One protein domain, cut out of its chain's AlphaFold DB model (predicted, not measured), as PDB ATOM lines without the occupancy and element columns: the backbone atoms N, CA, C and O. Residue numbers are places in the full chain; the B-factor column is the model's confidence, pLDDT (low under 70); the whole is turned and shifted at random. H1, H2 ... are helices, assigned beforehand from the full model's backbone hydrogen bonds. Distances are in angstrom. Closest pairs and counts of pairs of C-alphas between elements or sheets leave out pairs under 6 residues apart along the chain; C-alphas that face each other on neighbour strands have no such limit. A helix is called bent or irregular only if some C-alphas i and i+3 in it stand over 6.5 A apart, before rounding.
ATOM      1  N   LEU A 363      91.145 145.640 155.867       90.56
ATOM      2  CA  LEU A 363      91.802 146.415 156.920       90.56
ATOM      3  C   LEU A 363      92.871 147.397 156.409       90.56
ATOM      4  O   LEU A 363      93.905 147.593 157.043       90.56
ATOM      5  N   GLN A 364      92.636 148.009 155.246       87.25
ATOM      6  CA  GLN A 364      93.579 148.917 154.569       87.25
ATOM      7  C   GLN A 364      93.441 150.394 154.985       87.25
ATOM      8  O   GLN A 364      93.826 151.279 154.227       87.25
ATOM      9  N   PHE A 365      92.881 150.668 156.162       88.00
ATOM     10  CA  PHE A 365      92.744 152.024 156.698       88.00
ATOM     11  C   PHE A 365      93.614 152.228 157.934       88.00
ATOM     12  O   PHE A 365      93.923 151.283 158.664       88.00
ATOM     13  N   THR A 366      93.978 153.487 158.163       88.69
ATOM     14  CA  THR A 366      94.596 153.950 159.407       88.69
ATOM     15  C   THR A 366      93.527 154.198 160.470       88.69
ATOM     16  O   THR A 366      92.329 154.174 160.184       88.69
ATOM     17  N   GLU A 367      93.933 154.414 161.717       88.62
ATOM     18  CA  GLU A 367      93.043 154.620 162.865       88.62
ATOM     19  C   GLU A 367      92.097 155.801 162.634       88.62
ATOM     20  O   GLU A 367      90.881 155.680 162.803       88.62
ATOM     21  N   ASN A 368      92.646 156.920 162.155       88.31
ATOM     22  CA  ASN A 368      91.862 158.088 161.765       88.31
ATOM     23  C   ASN A 368      90.944 157.771 160.577       88.31
ATOM     24  O   ASN A 368      89.799 158.219 160.551       88.31
ATOM     25  N   GLY A 369      91.402 156.927 159.646       89.81
ATOM     26  CA  GLY A 369      90.588 156.419 158.546       89.81
ATOM     27  C   GLY A 369      89.349 155.665 159.023       89.81
ATOM     28  O   GLY A 369      88.247 156.003 158.600       89.81
ATOM     29  N   TYR A 370      89.498 154.713 159.951       91.75
ATOM     30  CA  TYR A 370      88.357 153.984 160.520       91.75
ATOM     31  C   TYR A 370      87.385 154.912 161.253       91.75
ATOM     32  O   TYR A 370      86.173 154.796 161.061       91.75
ATOM     33  N   ARG A 371      87.897 155.859 162.056       90.44
ATOM     34  CA  ARG A 371      87.062 156.865 162.740       90.44
ATOM     35  C   ARG A 371      86.277 157.706 161.738       90.44
ATOM     36  O   ARG A 371      85.084 157.930 161.924       90.44
ATOM     37  N   HIS A 372      86.936 158.153 160.671       90.50
ATOM     38  CA  HIS A 372      86.318 158.968 159.637       90.50
ATOM     39  C   HIS A 372      85.228 158.200 158.880       90.50
ATOM     40  O   HIS A 372      84.103 158.687 158.777       90.50
ATOM     41  N   THR A 373      85.519 156.991 158.387       91.19
ATOM     42  CA  THR A 373      84.541 156.202 157.622       91.19
ATOM     43  C   THR A 373      83.343 155.798 158.470       91.19
ATOM     44  O   THR A 373      82.211 155.824 157.990       91.19
ATOM     45  N   GLU A 374      83.556 155.469 159.742       90.94
ATOM     46  CA  GLU A 374      82.457 155.118 160.633       90.94
ATOM     47  C   GLU A 374      81.616 156.348 160.994       90.94
ATOM     48  O   GLU A 374      80.394 156.315 160.857       90.94
ATOM     49  N   GLY A 375      82.258 157.452 161.390       88.38
ATOM     50  CA  GLY A 375      81.569 158.660 161.838       88.38
ATOM     51  C   GLY A 375      80.865 159.433 160.721       88.38
ATOM     52  O   GLY A 375      79.753 159.913 160.923       88.38
ATOM     53  N   GLN A 376      81.487 159.556 159.545       87.31
ATOM     54  CA  GLN A 376      80.938 160.338 158.428       87.31
ATOM     55  C   GLN A 376      80.120 159.492 157.455       87.31
ATOM     56  O   GLN A 376      79.149 159.986 156.884       87.31
ATOM     57  N   LEU A 377      80.500 158.227 157.242       88.69
ATOM     58  CA  LEU A 377      79.922 157.390 156.183       88.69
ATOM     59  C   LEU A 377      79.089 156.226 156.717       88.69
ATOM     60  O   LEU A 377      78.437 155.546 155.928       88.69
ATOM     61  N   SER A 378      79.088 155.997 158.036       90.38
ATOM     62  CA  SER A 378      78.438 154.836 158.662       90.38
ATOM     63  C   SER A 378      78.923 153.496 158.088       90.38
ATOM     64  O   SER A 378      78.162 152.532 158.007       90.38
ATOM     65  N   LEU A 379      80.195 153.434 157.672       91.56
ATOM     66  CA  LEU A 379      80.840 152.226 157.161       91.56
ATOM     67  C   LEU A 379      81.914 151.749 158.140       91.56
ATOM     68  O   LEU A 379      82.745 152.529 158.601       91.56
ATOM     69  N   ALA A 380      81.913 150.449 158.421       91.94
ATOM     70  CA  ALA A 380      82.870 149.803 159.310       91.94
ATOM     71  C   ALA A 380      83.251 148.414 158.769       91.94
ATOM     72  O   ALA A 380      82.477 147.820 158.008       91.94
ATOM     73  N   PRO A 381      84.408 147.854 159.168       92.81
ATOM     74  CA  PRO A 381      84.780 146.496 158.786       92.81
ATOM     75  C   PRO A 381      83.738 145.475 159.253       92.81
ATOM     76  O   PRO A 381      83.291 145.516 160.404       92.81
ATOM     77  N   GLN A 382      83.400 144.494 158.414       90.50
ATOM     78  CA  GLN A 382      82.440 143.433 158.759       90.50
ATOM     79  C   GLN A 382      82.862 142.634 160.001       90.50
ATOM     80  O   GLN A 382      82.021 142.135 160.756       90.50
ATOM     81  N   ILE A 383      84.172 142.546 160.253       89.06
ATOM     82  CA  ILE A 383      84.729 141.868 161.425       89.06
ATOM     83  C   ILE A 383      84.465 142.615 162.740       89.06
ATOM     84  O   ILE A 383      84.662 142.030 163.806       89.06
ATOM     85  N   LYS A 384      84.011 143.882 162.701       89.69
ATOM     86  CA  LYS A 384      83.814 144.716 163.896       89.69
ATOM     87  C   LYS A 384      82.917 144.020 164.919       89.69
ATOM     88  O   LYS A 384      83.367 143.720 166.018       89.69
ATOM     89  N   GLN A 385      81.684 143.698 164.532       84.44
ATOM     90  CA  GLN A 385      80.695 143.120 165.449       84.44
ATOM     91  C   GLN A 385      81.008 141.669 165.835       84.44
ATOM     92  O   GLN A 385      80.779 141.261 166.968       84.44
ATOM     93  N   ARG A 386      81.549 140.875 164.904       82.19
ATOM     94  CA  ARG A 386      81.783 139.440 165.131       82.19
ATOM     95  C   ARG A 386      83.048 139.150 165.935       82.19
ATOM     96  O   ARG A 386      83.048 138.225 166.741       82.19
ATOM     97  N   ALA A 387      84.110 139.915 165.700       88.50
ATOM     98  CA  ALA A 387      85.438 139.604 166.211       88.50
ATOM     99  C   ALA A 387      86.034 140.749 167.033       88.50
ATOM    100  O   ALA A 387      86.461 140.513 168.156       88.50
ATOM    101  N   ALA A 388      86.013 141.994 166.552       92.12
ATOM    102  CA  ALA A 388      86.648 143.090 167.291       92.12
ATOM    103  C   ALA A 388      85.937 143.387 168.625       92.12
ATOM    104  O   ALA A 388      86.584 143.505 169.661       92.12
ATOM    105  N   VAL A 389      84.601 143.415 168.629       93.31
ATOM    106  CA  VAL A 389      83.807 143.559 169.860       93.31
ATOM    107  C   VAL A 389      84.026 142.363 170.794       93.31
ATOM    108  O   VAL A 389      84.207 142.555 171.993       93.31
ATOM    109  N   LYS A 390      84.089 141.136 170.253       92.81
ATOM    110  CA  LYS A 390      84.416 139.906 171.004       92.81
ATOM    111  C   LYS A 390      85.799 140.002 171.662       92.81
ATOM    112  O   LYS A 390      85.947 139.648 172.830       92.81
ATOM    113  N   PHE A 391      86.790 140.525 170.943       94.06
ATOM    114  CA  PHE A 391      88.148 140.750 171.433       94.06
ATOM    115  C   PHE A 391      88.176 141.756 172.589       94.06
ATOM    116  O   PHE A 391      88.648 141.422 173.675       94.06
ATOM    117  N   VAL A 392      87.596 142.947 172.397       93.44
ATOM    118  CA  VAL A 392      87.562 143.994 173.434       93.44
ATOM    119  C   VAL A 392      86.769 143.536 174.657       93.44
ATOM    120  O   VAL A 392      87.251 143.685 175.775       93.44
ATOM    121  N   LYS A 393      85.609 142.890 174.470       92.88
ATOM    122  CA  LYS A 393      84.811 142.331 175.573       92.88
ATOM    123  C   LYS A 393      85.609 141.332 176.413       92.88
ATOM    124  O   LYS A 393      85.507 141.337 177.634       92.88
ATOM    125  N   SER A 394      86.410 140.492 175.762       92.19
ATOM    126  CA  SER A 394      87.241 139.494 176.444       92.19
ATOM    127  C   SER A 394      88.369 140.144 177.254       92.19
ATOM    128  O   SER A 394      88.660 139.698 178.356       92.19
ATOM    129  N   ILE A 395      88.963 141.241 176.765       91.31
ATOM    130  CA  ILE A 395      89.945 142.026 177.536       91.31
ATOM    131  C   ILE A 395      89.281 142.703 178.740       91.31
ATOM    132  O   ILE A 395      89.820 142.647 179.841       91.31
ATOM    133  N   VAL A 396      88.109 143.317 178.544       90.88
ATOM    134  CA  VAL A 396      87.335 143.938 179.630       90.88
ATOM    135  C   VAL A 396      87.015 142.899 180.709       90.88
ATOM    136  O   VAL A 396      87.278 143.159 181.875       90.88
ATOM    137  N   GLN A 397      86.564 141.696 180.338       90.00
ATOM    138  CA  GLN A 397      86.332 140.601 181.290       90.00
ATOM    139  C   GLN A 397      87.589 140.244 182.096       90.00
ATOM    140  O   GLN A 397      87.516 140.105 183.312       90.00
ATOM    141  N   LEU A 398      88.746 140.103 181.439       89.44
ATOM    142  CA  LEU A 398      89.997 139.774 182.132       89.44
ATOM    143  C   LEU A 398      90.396 140.851 183.149       89.44
ATOM    144  O   LEU A 398      90.909 140.530 184.218       89.44
ATOM    145  N   LEU A 399      90.163 142.124 182.822       88.25
ATOM    146  CA  LEU A 399      90.409 143.234 183.741       88.25
ATOM    147  C   LEU A 399      89.394 143.264 184.894       88.25
ATOM    148  O   LEU A 399      89.770 143.633 186.004       88.25
ATOM    149  N   ASP A 400      88.147 142.852 184.653       89.31
ATOM    150  CA  ASP A 400      87.094 142.730 185.674       89.31
ATOM    151  C   ASP A 400      87.440 141.652 186.697       89.31
ATOM    152  O   ASP A 400      87.491 141.904 187.898       89.31
ATOM    153  N   GLU A 401      87.797 140.464 186.209       87.75
ATOM    154  CA  GLU A 401      88.209 139.330 187.039       87.75
ATOM    155  C   GLU A 401      89.479 139.631 187.845       87.75
ATOM    156  O   GLU A 401      89.654 139.123 188.954       87.75
ATOM    157  N   ALA A 402      90.356 140.483 187.308       84.88
ATOM    158  CA  ALA A 402      91.541 140.974 187.999       84.88
ATOM    159  C   ALA A 402      91.252 142.124 188.987       84.88
ATOM    160  O   ALA A 402      92.164 142.534 189.707       84.88
ATOM    161  N   GLY A 403      90.025 142.661 189.026       81.88
ATOM    162  CA  GLY A 403      89.659 143.822 189.843       81.88
ATOM    163  C   GLY A 403      90.373 145.113 189.428       81.88
ATOM    164  O   GLY A 403      90.624 145.977 190.266       81.88
ATOM    165  N   ALA A 404      90.761 145.219 188.156       83.62
ATOM    166  CA  ALA A 404      91.575 146.306 187.614       83.62
ATOM    167  C   ALA A 404      90.765 147.314 186.771       83.62
ATOM    168  O   ALA A 404      91.300 148.334 186.331       83.62
ATOM    169  N   LEU A 405      89.478 147.044 186.534       81.69
ATOM    170  CA  LEU A 405      88.566 147.962 185.851       81.69
ATOM    171  C   LEU A 405      88.228 149.170 186.728       81.69
ATOM    172  O   LEU A 405      87.776 149.025 187.858       81.69
ATOM    173  N   GLN A 406      88.393 150.374 186.177       78.81
ATOM    174  CA  GLN A 406      87.957 151.608 186.842       78.81
ATOM    175  C   GLN A 406      86.432 151.807 186.761       78.81
ATOM    176  O   GLN A 406      85.842 152.398 187.662       78.81
ATOM    177  N   ASP A 407      85.796 151.318 185.690       83.25
ATOM    178  CA  ASP A 407      84.348 151.389 185.460       83.25
ATOM    179  C   ASP A 407      83.766 149.973 185.314       83.25
ATOM    180  O   ASP A 407      83.751 149.394 184.227       83.25
ATOM    181  N   GLU A 408      83.251 149.424 186.418       79.75
ATOM    182  CA  GLU A 408      82.613 148.096 186.487       79.75
ATOM    183  C   GLU A 408      81.361 147.982 185.591       79.75
ATOM    184  O   GLU A 408      80.906 146.885 185.266       79.75
ATOM    185  N   THR A 409      80.783 149.101 185.133       85.94
ATOM    186  CA  THR A 409      79.605 149.066 184.251       85.94
ATOM    187  C   THR A 409      79.954 148.720 182.802       85.94
ATOM    188  O   THR A 409      79.059 148.372 182.025       85.94
ATOM    189  N   LEU A 410      81.239 148.770 182.429       86.25
ATOM    190  CA  LEU A 410      81.712 148.520 181.064       86.25
ATOM    191  C   LEU A 410      81.384 147.119 180.558       86.25
ATOM    192  O   LEU A 410      81.052 146.955 179.385       86.25
ATOM    193  N   ILE A 411      81.413 146.116 181.432       84.81
ATOM    194  CA  ILE A 411      81.121 144.724 181.076       84.81
ATOM    195  C   ILE A 411      79.693 144.537 180.531       84.81
ATOM    196  O   ILE A 411      79.444 143.677 179.684       84.81
ATOM    197  N   ASN A 412      78.772 145.403 180.967       86.06
ATOM    198  CA  ASN A 412      77.359 145.413 180.594       86.06
ATOM    199  C   ASN A 412      77.033 146.470 179.527       86.06
ATOM    200  O   ASN A 412      75.860 146.788 179.322       86.06
ATOM    201  N   ALA A 413      78.041 147.039 178.858       88.31
ATOM    202  CA  ALA A 413      77.812 148.001 177.789       88.31
ATOM    203  C   ALA A 413      76.937 147.396 176.676       88.31
ATOM    204  O   ALA A 413      77.114 146.241 176.283       88.31
ATOM    205  N   GLU A 414      76.016 148.192 176.128       88.38
ATOM    206  CA  GLU A 414      75.065 147.750 175.094       88.38
ATOM    207  C   GLU A 414      75.771 147.160 173.864       88.38
ATOM    208  O   GLU A 414      75.323 146.159 173.307       88.38
ATOM    209  N   VAL A 415      76.938 147.705 173.507       87.38
ATOM    210  CA  VAL A 415      77.780 147.207 172.408       87.38
ATOM    211  C   VAL A 415      78.213 145.744 172.592       87.38
ATOM    212  O   VAL A 415      78.508 145.064 171.616       87.38
ATOM    213  N   PHE A 416      78.221 145.227 173.824       90.69
ATOM    214  CA  PHE A 416      78.584 143.848 174.153       90.69
ATOM    215  C   PHE A 416      77.395 142.882 174.222       90.69
ATOM    216  O   PHE A 416      77.595 141.684 174.479       90.69
ATOM    217  N   ALA A 417      76.167 143.363 174.011       86.88
ATOM    218  CA  ALA A 417      74.964 142.547 174.088       86.88
ATOM    219  C   ALA A 417      74.992 141.409 173.050       86.88
ATOM    220  O   ALA A 417      75.202 141.623 171.861       86.88
ATOM    221  N   GLY A 418      74.792 140.168 173.507       84.00
ATOM    222  CA  GLY A 418      74.762 138.985 172.635       84.00
ATOM    223  C   GLY A 418      76.123 138.499 172.114       84.00
ATOM    224  O   GLY A 418      76.162 137.506 171.391       84.00
ATOM    225  N   ILE A 419      77.234 139.142 172.493       88.62
ATOM    226  CA  ILE A 419      78.585 138.752 172.062       88.62
ATOM    227  C   ILE A 419      79.210 137.759 173.060       88.62
ATOM    228  O   ILE A 419      79.206 138.041 174.265       88.62
ATOM    229  N   PRO A 420      79.755 136.610 172.611       88.00
ATOM    230  CA  PRO A 420      80.415 135.652 173.495       88.00
ATOM    231  C   PRO A 420      81.733 136.207 174.051       88.00
ATOM    232  O   PRO A 420      82.382 137.040 173.424       88.00
ATOM    233  N   ILE A 421      82.131 135.716 175.222       86.19
ATOM    234  CA  ILE A 421      83.406 136.044 175.871       86.19
ATOM    235  C   ILE A 421      84.387 134.896 175.623       86.19
ATOM    236  O   ILE A 421      83.993 133.730 175.672       86.19
ATOM    237  N   MET A 422      85.648 135.220 175.347       85.56
ATOM    238  CA  MET A 422      86.737 134.249 175.247       85.56
ATOM    239  C   MET A 422      87.636 134.343 176.474       85.56
ATOM    240  O   MET A 422      87.969 135.440 176.910       85.56
ATOM    241  N   ASN A 423      88.100 133.195 176.969       83.25
ATOM    242  CA  ASN A 423      89.086 133.158 178.055       83.25
ATOM    243  C   ASN A 423      90.456 133.697 177.607       83.25
ATOM    244  O   ASN A 423      91.178 134.285 178.401       83.25
ATOM    245  N   ASP A 424      90.810 133.490 176.335       87.56
ATOM    246  CA  ASP A 424      92.011 134.049 175.715       87.56
ATOM    247  C   ASP A 424      91.608 134.936 174.521       87.56
ATOM    248  O   ASP A 424      91.173 134.410 173.488       87.56
ATOM    249  N   PRO A 425      91.737 136.274 174.632       88.00
ATOM    250  CA  PRO A 425      91.442 137.198 173.542       88.00
ATOM    251  C   PRO A 425      92.272 136.931 172.279       88.00
ATOM    252  O   PRO A 425      91.787 137.168 171.174       88.00
ATOM    253  N   ILE A 426      93.495 136.397 172.397       88.56
ATOM    254  CA  ILE A 426      94.388 136.158 171.249       88.56
ATOM    255  C   ILE A 426      93.787 135.133 170.280       88.56
ATOM    256  O   ILE A 426      94.010 135.220 169.069       88.56
ATOM    257  N   MET A 427      92.945 134.221 170.776       88.44
ATOM    258  CA  MET A 427      92.224 133.254 169.944       88.44
ATOM    259  C   MET A 427      91.372 133.932 168.865       88.44
ATOM    260  O   MET A 427      91.242 133.393 167.772       88.44
ATOM    261  N   VAL A 428      90.853 135.140 169.115       87.69
ATOM    262  CA  VAL A 428      90.088 135.897 168.110       87.69
ATOM    263  C   VAL A 428      90.966 136.283 166.918       87.69
ATOM    264  O   VAL A 428      90.541 136.175 165.770       87.69
ATOM    265  N   ALA A 429      92.207 136.706 167.168       86.56
ATOM    266  CA  ALA A 429      93.142 137.037 166.096       86.56
ATOM    267  C   ALA A 429      93.542 135.787 165.291       86.56
ATOM    268  O   ALA A 429      93.716 135.871 164.076       86.56
ATOM    269  N   GLN A 430      93.651 134.627 165.950       86.50
ATOM    270  CA  GLN A 430      93.932 133.348 165.291       86.50
ATOM    271  C   GLN A 430      92.755 132.862 164.432       86.50
ATOM    272  O   GLN A 430      92.982 132.431 163.305       86.50
ATOM    273  N   GLU A 431      91.515 132.982 164.928       87.44
ATOM    274  CA  GLU A 431      90.286 132.694 164.171       87.44
ATOM    275  C   GLU A 431      90.248 133.524 162.874       87.44
ATOM    276  O   GLU A 431      90.137 132.970 161.782       87.44
ATOM    277  N   LEU A 432      90.456 134.843 162.975       87.44
ATOM    278  CA  LEU A 432      90.458 135.741 161.813       87.44
ATOM    279  C   LEU A 432      91.584 135.444 160.817       87.44
ATOM    280  O   LEU A 432      91.386 135.539 159.606       87.44
ATOM    281  N   LEU A 433      92.771 135.082 161.309       85.38
ATOM    282  CA  LEU A 433      93.878 134.687 160.443       85.38
ATOM    283  C   LEU A 433      93.541 133.406 159.668       85.38
ATOM    284  O   LEU A 433      93.829 133.336 158.475       85.38
ATOM    285  N   SER A 434      92.923 132.427 160.339       85.38
ATOM    286  CA  SER A 434      92.473 131.167 159.739       85.38
ATOM    287  C   SER A 434      91.427 131.410 158.649       85.38
ATOM    288  O   SER A 434      91.527 130.840 157.565       85.38
ATOM    289  N   ASP A 435      90.456 132.292 158.899       83.62
ATOM    290  CA  ASP A 435      89.426 132.658 157.918       83.62
ATOM    291  C   ASP A 435      90.031 133.346 156.681       83.62
ATOM    292  O   ASP A 435      89.591 133.131 155.547       83.62
ATOM    293  N   ALA A 436      91.083 134.145 156.880       83.06
ATOM    294  CA  ALA A 436      91.784 134.836 155.805       83.06
ATOM    295  C   ALA A 436      92.718 133.925 154.982       83.06
ATOM    296  O   ALA A 436      93.135 134.325 153.892       83.06
ATOM    297  N   GLU A 437      93.027 132.700 155.432       80.94
ATOM    298  CA  GLU A 437      93.974 131.815 154.735       80.94
ATOM    299  C   GLU A 437      93.568 131.511 153.292       80.94
ATOM    300  O   GLU A 437      94.427 131.447 152.407       80.94
ATOM    301  N   ALA A 438      92.262 131.386 153.040       75.69
ATOM    302  CA  ALA A 438      91.716 131.162 151.705       75.69
ATOM    303  C   ALA A 438      91.986 132.340 150.746       75.69
ATOM    304  O   ALA A 438      92.087 132.139 149.536       75.69
ATOM    305  N   MET A 439      92.146 133.559 151.274       72.69
ATOM    306  CA  MET A 439      92.362 134.778 150.487       72.69
ATOM    307  C   MET A 439      93.830 135.004 150.104       72.69
ATOM    308  O   MET A 439      94.111 135.737 149.157       72.69
ATOM    309  N   PHE A 440      94.784 134.357 150.781       74.69
ATOM    310  CA  PHE A 440      96.209 134.506 150.452       74.69
ATOM    311  C   PHE A 440      96.625 133.746 149.185       74.69
ATOM    312  O   PHE A 440      97.724 133.968 148.677       74.69
ATOM    313  N   GLY A 441      95.741 132.912 148.629       64.56
ATOM    314  CA  GLY A 441      95.944 132.197 147.372       64.56
ATOM    315  C   GLY A 441      97.062 131.144 147.409       64.56
ATOM    316  O   GLY A 441      97.865 131.050 148.336       64.56
ATOM    317  N   SER A 442      97.120 130.337 146.351       57.50
ATOM    318  CA  SER A 442      98.185 129.364 146.091       57.50
ATOM    319  C   SER A 442      99.180 129.945 145.082       57.50
ATOM    320  O   SER A 442      99.203 129.538 143.921       57.50
ATOM    321  N   SER A 443      99.938 130.977 145.449       51.94
ATOM    322  CA  SER A 443     100.880 131.581 144.497       51.94
ATOM    323  C   SER A 443     102.209 130.837 144.476       51.94
ATOM    324  O   SER A 443     102.794 130.530 145.510       51.94
ATOM    325  N   ILE A 444     102.652 130.573 143.252       51.31
ATOM    326  CA  ILE A 444     103.932 130.012 142.824       51.31
ATOM    327  C   ILE A 444     105.077 130.790 143.500       51.31
ATOM    328  O   ILE A 444     105.388 131.905 143.095       51.31
ATOM    329  N   GLY A 445     105.672 130.220 144.551       53.00
ATOM    330  CA  GLY A 445     106.796 130.800 145.299       53.00
ATOM    331  C   GLY A 445     106.462 131.078 146.769       53.00
ATOM    332  O   GLY A 445     105.684 131.983 147.075       53.00
ATOM    333  N   GLU A 446     107.093 130.317 147.671       51.03
ATOM    334  CA  GLU A 446     106.871 130.329 149.130       51.03
ATOM    335  C   GLU A 446     107.001 131.724 149.778       51.03
ATOM    336  O   GLU A 446     106.275 132.009 150.727       51.03
ATOM    337  N   GLY A 447     107.808 132.637 149.217       59.44
ATOM    338  CA  GLY A 447     107.984 133.999 149.750       59.44
ATOM    339  C   GLY A 447     106.730 134.887 149.690       59.44
ATOM    340  O   GLY A 447     106.429 135.605 150.636       59.44
ATOM    341  N   THR A 448     105.909 134.780 148.639       75.25
ATOM    342  CA  THR A 448     104.786 135.722 148.426       75.25
ATOM    343  C   THR A 448     103.570 135.460 149.319       75.25
ATOM    344  O   THR A 448     102.723 136.337 149.514       75.25
ATOM    345  N   ARG A 449     103.407 134.231 149.829       80.19
ATOM    346  CA  ARG A 449     102.277 133.869 150.702       80.19
ATOM    347  C   ARG A 449     102.535 134.314 152.137       80.19
ATOM    348  O   ARG A 449     101.637 134.871 152.765       80.19
ATOM    349  N   GLU A 450     103.744 134.078 152.635       82.31
ATOM    350  CA  GLU A 450     104.131 134.463 153.991       82.31
ATOM    351  C   GLU A 450     104.167 135.987 154.151       82.31
ATOM    352  O   GLU A 450     103.615 136.508 155.115       82.31
ATOM    353  N   GLU A 451     104.671 136.716 153.152       83.38
ATOM    354  CA  GLU A 451     104.614 138.183 153.112       83.38
ATOM    355  C   GLU A 451     103.177 138.716 153.200       83.38
ATOM    356  O   GLU A 451     102.883 139.582 154.024       83.38
ATOM    357  N   ARG A 452     102.242 138.165 152.410       82.56
ATOM    358  CA  ARG A 452     100.825 138.573 152.449       82.56
ATOM    359  C   ARG A 452     100.159 138.254 153.782       82.56
ATOM    360  O   ARG A 452      99.375 139.068 154.274       82.56
ATOM    361  N   ARG A 453     100.489 137.103 154.370       85.81
ATOM    362  CA  ARG A 453     100.018 136.697 155.699       85.81
ATOM    363  C   ARG A 453     100.532 137.652 156.774       85.81
ATOM    364  O   ARG A 453      99.734 138.132 157.574       85.81
ATOM    365  N   ASN A 454     101.822 137.981 156.755       87.19
ATOM    366  CA  ASN A 454     102.435 138.918 157.697       87.19
ATOM    367  C   ASN A 454     101.848 140.327 157.545       87.19
ATOM    368  O   ASN A 454     101.496 140.957 158.540       87.19
ATOM    369  N   ALA A 455     101.649 140.792 156.309       85.88
ATOM    370  CA  ALA A 455     101.026 142.084 156.039       85.88
ATOM    371  C   ALA A 455      99.572 142.141 156.543       85.88
ATOM    372  O   ALA A 455      99.157 143.142 157.123       85.88
ATOM    373  N   TYR A 456      98.791 141.071 156.354       88.25
ATOM    374  CA  TYR A 456      97.438 140.987 156.912       88.25
ATOM    375  C   TYR A 456      97.452 140.958 158.441       88.25
ATOM    376  O   TYR A 456      96.683 141.681 159.068       88.25
ATOM    377  N   TYR A 457      98.354 140.183 159.045       88.94
ATOM    378  CA  TYR A 457      98.494 140.108 160.498       88.94
ATOM    379  C   TYR A 457      98.857 141.461 161.121       88.94
ATOM    380  O   TYR A 457      98.307 141.830 162.159       88.94
ATOM    381  N   TRP A 458      99.723 142.234 160.461       88.75
ATOM    382  CA  TRP A 458     100.060 143.592 160.883       88.75
ATOM    383  C   TRP A 458      98.839 144.520 160.838       88.75
ATOM    384  O   TRP A 458      98.527 145.168 161.837       88.75
ATOM    385  N   ARG A 459      98.078 144.510 159.731       90.56
ATOM    386  CA  ARG A 459      96.830 145.291 159.600       90.56
ATOM    387  C   ARG A 459      95.783 144.894 160.641       90.56
ATOM    388  O   ARG A 459      95.147 145.760 161.236       90.56
ATOM    389  N   LEU A 460      95.635 143.595 160.900       92.19
ATOM    390  CA  LEU A 460      94.735 143.081 161.929       92.19
ATOM    391  C   LEU A 460      95.142 143.556 163.326       92.19
ATOM    392  O   LEU A 460      94.299 144.040 164.076       92.19
ATOM    393  N   SER A 461      96.429 143.454 163.657       90.94
ATOM    394  CA  SER A 461      96.961 143.897 164.948       90.94
ATOM    395  C   SER A 461      96.728 145.393 165.158       90.94
ATOM    396  O   SER A 461      96.234 145.791 166.211       90.94
ATOM    397  N   ARG A 462      96.993 146.207 164.128       91.50
ATOM    398  CA  ARG A 462      96.726 147.651 164.122       91.50
ATOM    399  C   ARG A 462      95.245 147.960 164.364       91.50
ATOM    400  O   ARG A 462      94.908 148.749 165.241       91.50
ATOM    401  N   TYR A 463      94.345 147.278 163.656       93.50
ATOM    402  CA  TYR A 463      92.903 147.473 163.824       93.50
ATOM    403  C   TYR A 463      92.387 147.044 165.208       93.50
ATOM    404  O   TYR A 463      91.540 147.721 165.792       93.50
ATOM    405  N   LEU A 464      92.888 145.939 165.766       93.62
ATOM    406  CA  LEU A 464      92.519 145.513 167.118       93.62
ATOM    407  C   LEU A 464      93.054 146.476 168.184       93.62
ATOM    408  O   LEU A 464      92.332 146.769 169.136       93.62
ATOM    409  N   ALA A 465      94.267 147.011 168.005       92.06
ATOM    410  CA  ALA A 465      94.815 148.052 168.873       92.06
ATOM    411  C   ALA A 465      93.935 149.310 168.854       92.06
ATOM    412  O   ALA A 465      93.536 149.782 169.913       92.06
ATOM    413  N   TYR A 466      93.524 149.769 167.667       93.31
ATOM    414  CA  TYR A 466      92.536 150.843 167.512       93.31
ATOM    415  C   TYR A 466      91.219 150.560 168.248       93.31
ATOM    416  O   TYR A 466      90.670 151.431 168.920       93.31
ATOM    417  N   CYS A 467      90.701 149.333 168.144       93.81
ATOM    418  CA  CYS A 467      89.453 148.951 168.804       93.81
ATOM    419  C   CYS A 467      89.552 149.011 170.337       93.81
ATOM    420  O   CYS A 467      88.572 149.378 170.989       93.81
ATOM    421  N   VAL A 468      90.716 148.656 170.895       92.75
ATOM    422  CA  VAL A 468      91.029 148.787 172.328       92.75
ATOM    423  C   VAL A 468      91.240 150.253 172.710       92.75
ATOM    424  O   VAL A 468      90.817 150.657 173.786       92.75
ATOM    425  N   ASP A 469      91.837 151.056 171.829       92.31
ATOM    426  CA  ASP A 469      92.108 152.479 172.036       92.31
ATOM    427  C   ASP A 469      90.914 153.385 171.682       92.31
ATOM    428  O   ASP A 469      90.978 154.297 170.852       92.31
ATOM    429  N   GLY A 470      89.762 153.084 172.280       89.00
ATOM    430  CA  GLY A 470      88.541 153.872 172.127       89.00
ATOM    431  C   GLY A 470      87.782 153.680 170.810       89.00
ATOM    432  O   GLY A 470      86.699 154.240 170.661       89.00
ATOM    433  N   GLY A 471      88.253 152.848 169.876       90.00
ATOM    434  CA  GLY A 471      87.536 152.574 168.621       90.00
ATOM    435  C   GLY A 471      86.178 151.866 168.789       90.00
ATOM    436  O   GLY A 471      85.331 151.934 167.897       90.00
ATOM    437  N   ILE A 472      85.946 151.184 169.921       91.69
ATOM    438  CA  ILE A 472      84.655 150.534 170.241       91.69
ATOM    439  C   ILE A 472      83.904 151.251 171.366       91.69
ATOM    440  O   ILE A 472      82.705 151.490 171.242       91.69
ATOM    441  N   LEU A 473      84.587 151.569 172.466       90.25
ATOM    442  CA  LEU A 473      83.978 152.104 173.691       90.25
ATOM    443  C   LEU A 473      84.227 153.610 173.899       90.25
ATOM    444  O   LEU A 473      83.799 154.166 174.913       90.25
ATOM    445  N   GLY A 474      84.894 154.278 172.954       88.06
ATOM    446  CA  GLY A 474      85.252 155.692 173.060       88.06
ATOM    447  C   GLY A 474      86.188 155.970 174.235       88.06
ATOM    448  O   GLY A 474      86.985 155.132 174.643       88.06
ATOM    449  N   GLU A 475      86.054 157.151 174.830       86.44
ATOM    450  CA  GLU A 475      86.890 157.580 175.959       86.44
ATOM    451  C   GLU A 475      86.726 156.715 177.219       86.44
ATOM    452  O   GLU A 475      87.592 156.740 178.091       86.44
ATOM    453  N   ARG A 476      85.648 155.921 177.318       88.25
ATOM    454  CA  ARG A 476      85.391 155.060 178.482       88.25
ATOM    455  C   ARG A 476      86.378 153.897 178.597       88.25
ATOM    456  O   ARG A 476      86.522 153.340 179.680       88.25
ATOM    457  N   PHE A 477      87.022 153.504 177.499       89.44
ATOM    458  CA  PHE A 477      88.017 152.438 177.495       89.44
ATOM    459  C   PHE A 477      89.037 152.671 176.381       89.44
ATOM    460  O   PHE A 477      88.694 152.644 175.201       89.44
ATOM    461  N   ASN A 478      90.287 152.904 176.778       89.75
ATOM    462  CA  ASN A 478      91.411 153.193 175.893       89.75
ATOM    463  C   ASN A 478      92.697 152.532 176.419       89.75
ATOM    464  O   ASN A 478      92.718 151.995 177.534       89.75
ATOM    465  N   LEU A 479      93.780 152.573 175.639       86.31
ATOM    466  CA  LEU A 479      95.032 151.910 176.018       86.31
ATOM    467  C   LEU A 479      95.655 152.488 177.293       86.31
ATOM    468  O   LEU A 479      96.231 151.731 178.075       86.31
ATOM    469  N   VAL A 480      95.504 153.790 177.548       85.56
ATOM    470  CA  VAL A 480      96.012 154.439 178.769       85.56
ATOM    471  C   VAL A 480      95.375 153.813 180.010       85.56
ATOM    472  O   VAL A 480      96.084 153.427 180.940       85.56
ATOM    473  N   LEU A 481      94.053 153.623 180.001       83.19
ATOM    474  CA  LEU A 481      93.328 152.981 181.100       83.19
ATOM    475  C   LEU A 481      93.780 151.531 181.310       83.19
ATOM    476  O   LEU A 481      93.955 151.101 182.449       83.19
ATOM    477  N   VAL A 482      94.033 150.791 180.225       83.56
ATOM    478  CA  VAL A 482      94.548 149.413 180.297       83.56
ATOM    479  C   VAL A 482      95.954 149.374 180.908       83.56
ATOM    480  O   VAL A 482      96.229 148.556 181.784       83.56
ATOM    481  N   VAL A 483      96.855 150.268 180.491       83.25
ATOM    482  CA  VAL A 483      98.233 150.339 181.012       83.25
ATOM    483  C   VAL A 483      98.253 150.725 182.493       83.25
ATOM    484  O   VAL A 483      99.007 150.131 183.276       83.25
ATOM    485  N   GLN A 484      97.405 151.678 182.889       79.88
ATOM    486  CA  GLN A 484      97.218 152.070 184.286       79.88
ATOM    487  C   GLN A 484      96.684 150.904 185.127       79.88
ATOM    488  O   GLN A 484      97.232 150.623 186.192       79.88
ATOM    489  N   ALA A 485      95.681 150.180 184.625       75.81
ATOM    490  CA  ALA A 485      95.079 149.024 185.291       75.81
ATOM    491  C   ALA A 485      96.086 147.886 185.553       75.81
ATOM    492  O   ALA A 485      96.045 147.241 186.596       75.81
ATOM    493  N   ILE A 486      97.042 147.668 184.643       73.94
ATOM    494  CA  ILE A 486      98.083 146.630 184.778       73.94
ATOM    495  C   ILE A 486      99.215 147.065 185.739       73.94
ATOM    496  O   ILE A 486     100.109 146.279 186.061       73.94
ATOM    497  N   GLY A 487      99.207 148.314 186.221       66.56
ATOM    498  CA  GLY A 487     100.227 148.834 187.135       66.56
ATOM    499  C   GLY A 487     101.605 149.012 186.487       66.56
ATOM    500  O   GLY A 487     102.619 149.016 187.184       66.56
ATOM    501  N   ARG A 488     101.660 149.132 185.149       60.47
ATOM    502  CA  ARG A 488     102.898 149.377 184.377       60.47
ATOM    503  C   ARG A 488     103.027 150.808 183.837       60.47
ATOM    504  O   ARG A 488     104.038 151.123 183.208       60.47
ATOM    505  N   GLY A 489     102.048 151.674 184.091       51.72
ATOM    506  CA  GLY A 489     102.147 153.108 183.818       51.72
ATOM    507  C   GLY A 489     102.870 153.833 184.952       51.72
ATOM    508  O   GLY A 489     102.301 154.020 186.024       51.72
ATOM    509  N   SER A 490     104.125 154.233 184.742       54.06
ATOM    510  CA  SER A 490     104.709 155.351 185.486       54.06
ATOM    511  C   SER A 490     104.380 156.652 184.740       54.06
ATOM    512  O   SER A 490     104.040 156.622 183.557       54.06
ATOM    513  N   MET A 491     104.520 157.812 185.395       53.12
ATOM    514  CA  MET A 491     104.421 159.121 184.714       53.12
ATOM    515  C   MET A 491     105.372 159.233 183.510       53.12
ATOM    516  O   MET A 491     105.106 159.998 182.592       53.12
ATOM    517  N   GLU A 492     106.472 158.477 183.504       51.47
ATOM    518  CA  GLU A 492     107.425 158.437 182.393       51.47
ATOM    519  C   GLU A 492     106.880 157.625 181.208       51.47
ATOM    520  O   GLU A 492     107.094 158.019 180.065       51.47
ATOM    521  N   THR A 493     106.125 156.543 181.448       52.19
ATOM    522  CA  THR A 493     105.474 155.763 180.380       52.19
ATOM    523  C   THR A 493     104.335 156.538 179.711       52.19
ATOM    524  O   THR A 493     104.174 156.449 178.497       52.19
ATOM    525  N   ASP A 494     103.595 157.353 180.469       48.88
ATOM    526  CA  ASP A 494     102.516 158.212 179.947       48.88
ATOM    527  C   ASP A 494     103.032 159.360 179.055       48.88
ATOM    528  O   ASP A 494     102.290 159.861 178.211       48.88
ATOM    529  N   ILE A 495     104.294 159.779 179.218       51.91
ATOM    530  CA  ILE A 495     104.950 160.769 178.341       51.91
ATOM    531  C   ILE A 495     105.392 160.130 177.013       51.91
ATOM    532  O   ILE A 495     105.495 160.829 176.017       51.91
ATOM    533  N   ILE A 496     105.642 158.817 176.990       46.03
ATOM    534  CA  ILE A 496     106.062 158.078 175.786       46.03
ATOM    535  C   ILE A 496     104.855 157.654 174.923       46.03
ATOM    536  O   ILE A 496     105.012 157.419 173.730       46.03
ATOM    537  N   LEU A 497     103.663 157.528 175.521       38.34
ATOM    538  CA  LEU A 497     102.426 157.094 174.849       38.34
ATOM    539  C   LEU A 497     101.550 158.244 174.315       38.34
ATOM    540  O   LEU A 497     100.557 157.971 173.644       38.34
ATOM    541  N   LYS A 498     101.884 159.497 174.637       38.09
ATOM    542  CA  LYS A 498     101.282 160.707 174.058       38.09
ATOM    543  C   LYS A 498     102.157 161.237 172.940       38.09
ATOM    544  O   LYS A 498     101.571 161.808 171.998       38.09
TER     545      LYS A 498
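Overview. This is residues 363 to 498 of the 498 residues of the protein "Hypothetical protein" of Polarella glacialis (UniProt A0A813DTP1). A long helical hairpin of H4 and H5 makes the length, its turn at residues 442 to 447 sticking out; near its open end H2 packs partly beside H4 and crosses the later part of H5. H1 packs on the later part of H5, the short H3 on the later part of H2, and H6 at the end of H5, while H7 lies off beyond H6. The 136 printed residues, with seven named helices in the order H1 to H7 and no named strand, are all helix in class. The whole is compact, with a radius of gyration of the C-alphas of 16.5 A and spans of 51 by 38 by 34 A.

Along the chain. H1, residues 367 to 377, begins with C-alpha 367 at (93.043, 154.620, 162.865) and is 15.0 A long. H2, residues 383 to 401, is 26.0 A long, and H3 holds residues 408 to 412. H4, residues 426 to 440, is 20.9 A long. H2, H3 and H4 are irregular, but only just: C-alphas 386 and 389 are 6.6 A apart, 408 and 411 6.55 A, and 435 and 438 6.8 A. H5, residues 446 to 471, is the longest at 35.3 A, from (106.871, 130.329, 149.130) to (87.536, 152.574, 168.621). H6 holds residues 479 to 485, and H7, residues 491 to 496, ends with C-alpha 496 at (106.062, 158.078, 175.786).

Arrangement. H5 is the hub, touching four helices. With H4 it forms a hairpin, opposite ways at a steep tilt of 42 degrees, the closest C-alphas being those of Phe 440 and Arg 449, 6.1 A apart. H2 touches H5 at a steep tilt of 60 degrees, Val 392 to Val 468 being the closest C-alphas at 6.0 A. H2 touches H4 at a shallow tilt of 18 degrees, opposite ways, C-alphas 391 and 428 being closest at 6.2 A. H1 touches H5 at 67 degrees, a steep tilt, closest at C-alphas 367 and 466, 6.0 A. H3 touches H2, closest at C-alphas 411 and 396, 6.4 A. H6 only just touches H5, with 3 pairs of C-alphas within 8 A, the closest those of Asp 469 and Leu 479, 5.0 A. H7 is close to H6 but not clearly touching, the closest C-alphas, 480 and 494, being 7.6 A apart. Every O i to N i+4 pair is within hydrogen-bond range in H1, H6 and H7, against 13 of 15 in H2, 8 of 11 in H4, 19 of 22 in H5 and 0 of 1 in H3, where 1 of 2 O i to N i+3 pairs is.

Size, cuts and confidence. The C-alphas farthest apart, those of Glu 408 and Ile 444, are 51.8 A apart. The printed part has no cut; the link from H3 to H4, residues 413 to 425, is long. Confidence is under 70 at residues 441 to 447 and 487 to 498.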